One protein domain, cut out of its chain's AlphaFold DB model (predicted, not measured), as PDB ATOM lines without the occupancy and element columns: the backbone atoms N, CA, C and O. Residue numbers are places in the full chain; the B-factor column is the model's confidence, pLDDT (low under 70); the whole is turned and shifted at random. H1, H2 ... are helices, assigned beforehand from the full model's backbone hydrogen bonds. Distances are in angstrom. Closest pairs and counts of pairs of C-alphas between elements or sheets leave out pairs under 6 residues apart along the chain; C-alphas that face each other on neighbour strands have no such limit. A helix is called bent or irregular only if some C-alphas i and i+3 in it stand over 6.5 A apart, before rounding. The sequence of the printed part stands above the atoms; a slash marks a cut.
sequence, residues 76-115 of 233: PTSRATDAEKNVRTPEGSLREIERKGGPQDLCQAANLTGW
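What this domain is: This is residues 76 to 115 of the 233 residues of an uncharacterized protein of Rhodospirillales bacterium 39-66-50 (UniProt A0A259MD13). The longest helix, H2, stands at one end of a small three-helix domain, the very short H1 lies at the other end, and H3 lies between them, set crosswise to H2. The link of residues 84 to 89 spans from the H1 end to the H2 end, and the chain then folds back after H2 through residues 101 to 105 to reach H3, near H1. The printed part has 40 residues with three named helices, in the order H1, H2, H3, and no named strand; its class is all helix. It is compact, with a radius of gyration of the C-alphas of 9.5 A, and rounded, with spans of 24 by 20 by 15 A.

Where its parts are: H2 is residues 90 to 100, Pro 90 to Lys 100, and measures 15.4 A from its first to its last C-alpha. It begins with C-alpha 90 at (-3.844, 0.734, -24.291). H3 is residues 106 to 112, Leu 106 to Leu 112, 10.0 A long, and ends with C-alpha 112 at (-2.155, 1.167, -16.340). H1 is residues 80 to 83, four residues, 6.5 A long, and begins with C-alpha 80 at (16.075, -7.009, -21.309). H1 is neither bent nor irregular, but only just: C-alphas 80 and 83 are 6.5 A apart.

How they stand to each other: H2 and H3 only just touch, with 3 pairs of C-alphas within 8 A; the closest are the C-alphas of Ser 93 and Gln 108, 5.6 A apart. Their lines stand at 72 degrees, only just about perpendicular, and their centres are 10.5 A apart. H3 and H1 are close but not clearly touching: their closest C-alphas, those of Leu 106 and Asp 82, are 6.8 A apart, and their centres 12.9 A. H1 and H2 are apart. In H3 every O i to N i+4 pair is within hydrogen-bond range, and in H2 6 of 7 are. H1 is too short for such a pair, and its one O i to N i+3 pair is not within range.

The domain as a whole: The two C-alphas farthest apart in the domain are those of Ala 80 and Glu 98, at 24.2 A. The first and last printed C-alphas, those of Pro 76 and Trp 115, are 16.7 A apart. The printed part has no cut. The link from H2 to H3, with 5 residues between them, is tight; the link from H1 to H2, with 6 residues, is short. The mean pLDDT of the printed part is 73.5, and the model's confidence is low, under 70, at residues 82 to 88 and 112 to 113.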
ATOM      1  N   PRO A  76       5.606  -5.799 -12.785       72.94
ATOM      2  CA  PRO A  76       6.462  -6.825 -13.363       72.94
ATOM      3  C   PRO A  76       7.940  -6.469 -13.190       72.94
ATOM      4  O   PRO A  76       8.325  -5.302 -13.251       72.94
ATOM      5  N   THR A  77       8.791  -7.478 -13.008       72.50
ATOM      6  CA  THR A  77      10.246  -7.281 -13.030       72.50
ATOM      7  C   THR A  77      10.688  -6.840 -14.422       72.50
ATOM      8  O   THR A  77      10.217  -7.397 -15.415       72.50
ATOM      9  N   SER A  78      11.615  -5.880 -14.497       70.12
ATOM     10  CA  SER A  78      12.225  -5.479 -15.766       70.12
ATOM     11  C   SER A  78      12.898  -6.659 -16.460       70.12
ATOM     12  O   SER A  78      13.558  -7.491 -15.832       70.12
ATOM     13  N   ARG A  79      12.763  -6.729 -17.784       72.31
ATOM     14  CA  ARG A  79      13.435  -7.719 -18.635       72.31
ATOM     15  C   ARG A  79      14.184  -7.000 -19.745       72.31
ATOM     16  O   ARG A  79      13.746  -5.963 -20.229       72.31
ATOM     17  N   ALA A  80      15.292  -7.579 -20.206       73.25
ATOM     18  CA  ALA A  80      16.075  -7.009 -21.309       73.25
ATOM     19  C   ALA A  80      15.228  -6.777 -22.580       73.25
ATOM     20  O   ALA A  80      15.434  -5.809 -23.302       73.25
ATOM     21  N   THR A  81      14.219  -7.623 -22.803       73.62
ATOM     22  CA  THR A  81      13.285  -7.530 -23.933       73.62
ATOM     23  C   THR A  81      12.295  -6.369 -23.842       73.62
ATOM     24  O   THR A  81      11.621  -6.081 -24.826       73.62
ATOM     25  N   ASP A  82      12.162  -5.709 -22.687       69.38
ATOM     26  CA  ASP A  82      11.205  -4.606 -22.518       69.38
ATOM     27  C   ASP A  82      11.584  -3.390 -23.376       69.38
ATOM     28  O   ASP A  82      10.715  -2.618 -23.762       69.38
ATOM     29  N   ALA A  83      12.865  -3.250 -23.742       68.88
ATOM     30  CA  ALA A  83      13.326  -2.216 -24.667       68.88
ATOM     31  C   ALA A  83      12.915  -2.484 -26.129       68.88
ATOM     32  O   ALA A  83      12.789  -1.549 -26.915       68.88
ATOM     33  N   GLU A  84      12.713  -3.752 -26.500       67.00
ATOM     34  CA  GLU A  84      12.377  -4.164 -27.871       67.00
ATOM     35  C   GLU A  84      10.867  -4.239 -28.108       67.00
ATOM     36  O   GLU A  84      10.383  -4.133 -29.240       67.00
ATOM     37  N   LYS A  85      10.091  -4.404 -27.033       59.47
ATOM     38  CA  LYS A  85       8.637  -4.344 -27.101       59.47
ATOM     39  C   LYS A  85       8.201  -2.883 -27.204       59.47
ATOM     40  O   LYS A  85       8.138  -2.164 -26.214       59.47
ATOM     41  N   ASN A  86       7.867  -2.456 -28.422       55.53
ATOM     42  CA  ASN A  86       7.220  -1.166 -28.672       55.53
ATOM     43  C   ASN A  86       6.015  -0.938 -27.740       55.53
ATOM     44  O   ASN A  86       5.327  -1.892 -27.364       55.53
ATOM     45  N   VAL A  87       5.734   0.336 -27.435       58.03
ATOM     46  CA  VAL A  87       4.575   0.775 -26.641       58.03
ATOM     47  C   VAL A  87       3.310   0.130 -27.203       58.03
ATOM     48  O   VAL A  87       2.843   0.464 -28.294       58.03
ATOM     49  N   ARG A  88       2.773  -0.848 -26.474       65.94
ATOM     50  CA  ARG A  88       1.531  -1.515 -26.853       65.94
ATOM     51  C   ARG A  88       0.397  -0.509 -26.690       65.94
ATOM     52  O   ARG A  88       0.347   0.199 -25.688       65.94
ATOM     53  N   THR A  89      -0.525  -0.468 -27.651       72.94
ATOM     54  CA  THR A  89      -1.758   0.326 -27.528       72.94
ATOM     55  C   THR A  89      -2.469  -0.007 -26.207       72.94
ATOM     56  O   THR A  89      -2.449  -1.185 -25.812       72.94
ATOM     57  N   PRO A  90      -3.123   0.961 -25.545       70.81
ATOM     58  CA  PRO A  90      -3.844   0.734 -24.291       70.81
ATOM     59  C   PRO A  90      -4.823  -0.449 -24.368       70.81
ATOM     60  O   PRO A  90      -4.804  -1.337 -23.518       70.81
ATOM     61  N   GLU A  91      -5.583  -0.550 -25.457       76.12
ATOM     62  CA  GLU A  91      -6.594  -1.590 -25.692       76.12
ATOM     63  C   GLU A  91      -5.960  -2.983 -25.802       76.12
ATOM     64  O   GLU A  91      -6.450  -3.965 -25.243       76.12
ATOM     65  N   GLY A  92      -4.830  -3.068 -26.505       79.00
ATOM     66  CA  GLY A  92      -4.059  -4.302 -26.643       79.00
ATOM     67  C   GLY A  92      -3.402  -4.755 -25.337       79.00
ATOM     68  O   GLY A  92      -3.142  -5.950 -25.182       79.00
ATOM     69  N   SER A  93      -3.127  -3.827 -24.419       76.69
ATOM     70  CA  SER A  93      -2.614  -4.134 -23.078       76.69
ATOM     71  C   SER A  93      -3.736  -4.662 -22.183       76.69
ATOM     72  O   SER A  93      -3.577  -5.716 -21.576       76.69
ATOM     73  N   LEU A  94      -4.899  -3.999 -22.183       77.94
ATOM     74  CA  LEU A  94      -6.076  -4.407 -21.406       77.94
ATOM     75  C   LEU A  94      -6.559  -5.820 -21.761       77.94
ATOM     76  O   LEU A  94      -6.787  -6.624 -20.861       77.94
ATOM     77  N   ARG A  95      -6.630  -6.163 -23.053       81.38
ATOM     78  CA  ARG A  95      -7.012  -7.520 -23.496       81.38
ATOM     79  C   ARG A  95      -6.051  -8.604 -23.014       81.38
ATOM     80  O   ARG A  95      -6.462  -9.717 -22.703       81.38
ATOM     81  N   GLU A  96      -4.757  -8.303 -22.987       77.38
ATOM     82  CA  GLU A  96      -3.751  -9.275 -22.557       77.38
ATOM     83  C   GLU A  96      -3.788  -9.483 -21.040       77.38
ATOM     84  O   GLU A  96      -3.649 -10.611 -20.570       77.38
ATOM     85  N   ILE A  97      -4.060  -8.415 -20.287       76.88
ATOM     86  CA  ILE A  97      -4.293  -8.470 -18.841       76.88
ATOM     87  C   ILE A  97      -5.545  -9.287 -18.531       76.88
ATOM     88  O   ILE A  97      -5.479 -10.165 -17.681       76.88
ATOM     89  N   GLU A  98      -6.651  -9.058 -19.241       81.94
ATOM     90  CA  GLU A  98      -7.888  -9.835 -19.079       81.94
ATOM     91  C   GLU A  98      -7.639 -11.332 -19.304       81.94
ATOM     92  O   GLU A  98      -8.090 -12.178 -18.534       81.94
ATOM     93  N   ARG A  99      -6.821 -11.670 -20.305       83.12
ATOM     94  CA  ARG A  99      -6.443 -13.053 -20.610       83.12
ATOM     95  C   ARG A  99      -5.507 -13.681 -19.572       83.12
ATOM     96  O   ARG A  99      -5.522 -14.899 -19.399       83.12
ATOM     97  N   LYS A 100      -4.620 -12.892 -18.960       79.94
ATOM     98  CA  LYS A 100      -3.526 -13.385 -18.102       79.94
ATOM     99  C   LYS A 100      -3.689 -13.085 -16.617       79.94
ATOM    100  O   LYS A 100      -2.865 -13.536 -15.830       79.94
ATOM    101  N   GLY A 101      -4.736 -12.362 -16.239       76.25
ATOM    102  CA  GLY A 101      -5.012 -11.959 -14.863       76.25
ATOM    103  C   GLY A 101      -4.088 -10.863 -14.323       76.25
ATOM    104  O   GLY A 101      -4.117 -10.600 -13.127       76.25
ATOM    105  N   GLY A 102      -3.257 -10.228 -15.159       76.38
ATOM    106  CA  GLY A 102      -2.335  -9.179 -14.713       76.38
ATOM    107  C   GLY A 102      -1.345  -8.704 -15.786       76.38
ATOM    108  O   GLY A 102      -1.186  -9.378 -16.813       76.38
ATOM    109  N   PRO A 103      -0.671  -7.558 -15.565       76.06
ATOM    110  CA  PRO A 103       0.359  -7.049 -16.469       76.06
ATOM    111  C   PRO A 103       1.554  -8.010 -16.522       76.06
ATOM    112  O   PRO A 103       2.030  -8.484 -15.496       76.06
ATOM    113  N   GLN A 104       2.029  -8.317 -17.730       78.56
ATOM    114  CA  GLN A 104       3.084  -9.316 -17.962       78.56
ATOM    115  C   GLN A 104       4.471  -8.705 -18.185       78.56
ATOM    116  O   GLN A 104       5.482  -9.405 -18.111       78.56
ATOM    117  N   ASP A 105       4.525  -7.413 -18.491       79.44
ATOM    118  CA  ASP A 105       5.757  -6.661 -18.690       79.44
ATOM    119  C   ASP A 105       5.602  -5.215 -18.211       79.44
ATOM    120  O   ASP A 105       4.495  -4.729 -17.947       79.44
ATOM    121  N   LEU A 106       6.737  -4.533 -18.063       77.50
ATOM    122  CA  LEU A 106       6.769  -3.160 -17.567       77.50
ATOM    123  C   LEU A 106       5.993  -2.193 -18.458       77.50
ATOM    124  O   LEU A 106       5.356  -1.282 -17.941       77.50
ATOM    125  N   CYS A 107       6.007  -2.393 -19.776       76.31
ATOM    126  CA  CYS A 107       5.279  -1.542 -20.713       76.31
ATOM    127  C   CYS A 107       3.761  -1.629 -20.483       76.31
ATOM    128  O   CYS A 107       3.077  -0.606 -20.473       76.31
ATOM    129  N   GLN A 108       3.232  -2.833 -20.242       76.44
ATOM    130  CA  GLN A 108       1.826  -3.028 -19.879       76.44
ATOM    131  C   GLN A 108       1.488  -2.401 -18.528       76.44
ATOM    132  O   GLN A 108       0.460  -1.737 -18.414       76.44
ATOM    133  N   ALA A 109       2.345  -2.576 -17.518       77.06
ATOM    134  CA  ALA A 109       2.132  -1.967 -16.207       77.06
ATOM    135  C   ALA A 109       2.164  -0.431 -16.277       77.06
ATOM    136  O   ALA A 109       1.304   0.227 -15.697       77.06
ATOM    137  N   ALA A 110       3.087   0.143 -17.054       74.25
ATOM    138  CA  ALA A 110       3.190   1.584 -17.266       74.25
ATOM    139  C   ALA A 110       1.899   2.170 -17.860       74.25
ATOM    140  O   ALA A 110       1.400   3.172 -17.349       74.25
ATOM    141  N   ASN A 111       1.300   1.501 -18.855       72.31
ATOM    142  CA  ASN A 111       0.024   1.914 -19.452       72.31
ATOM    143  C   ASN A 111      -1.137   1.982 -18.439       72.31
ATOM    144  O   ASN A 111      -2.058   2.774 -18.620       72.31
ATOM    145  N   LEU A 112      -1.108   1.179 -17.371       69.69
ATOM    146  CA  LEU A 112      -2.155   1.167 -16.340       69.69
ATOM    147  C   LEU A 112      -2.005   2.281 -15.305       69.69
ATOM    148  O   LEU A 112      -2.963   2.611 -14.610       69.69
ATOM    149  N   THR A 113      -0.813   2.860 -15.177       69.75
ATOM    150  CA  THR A 113      -0.508   3.793 -14.082       69.75
ATOM    151  C   THR A 113      -1.145   5.166 -14.253       69.75
ATOM    152  O   THR A 113      -1.091   5.982 -13.336       69.75
ATOM    153  N   GLY A 114      -1.748   5.434 -15.416       70.56
ATOM    154  CA  GLY A 114      -2.417   6.697 -15.731       70.56
ATOM    155  C   GLY A 114      -1.465   7.882 -15.924       70.56
ATOM    156  O   GLY A 114      -1.906   8.948 -16.355       70.56
ATOM    157  N   TRP A 115      -0.168   7.697 -15.659       77.12
ATOM    158  CA  TRP A 115       0.868   8.684 -15.920       77.12
ATOM    159  C   TRP A 115       1.329   8.594 -17.374       77.12
ATOM    160  O   TRP A 115       1.743   7.546 -17.864       77.12
TER     161      TRP A 115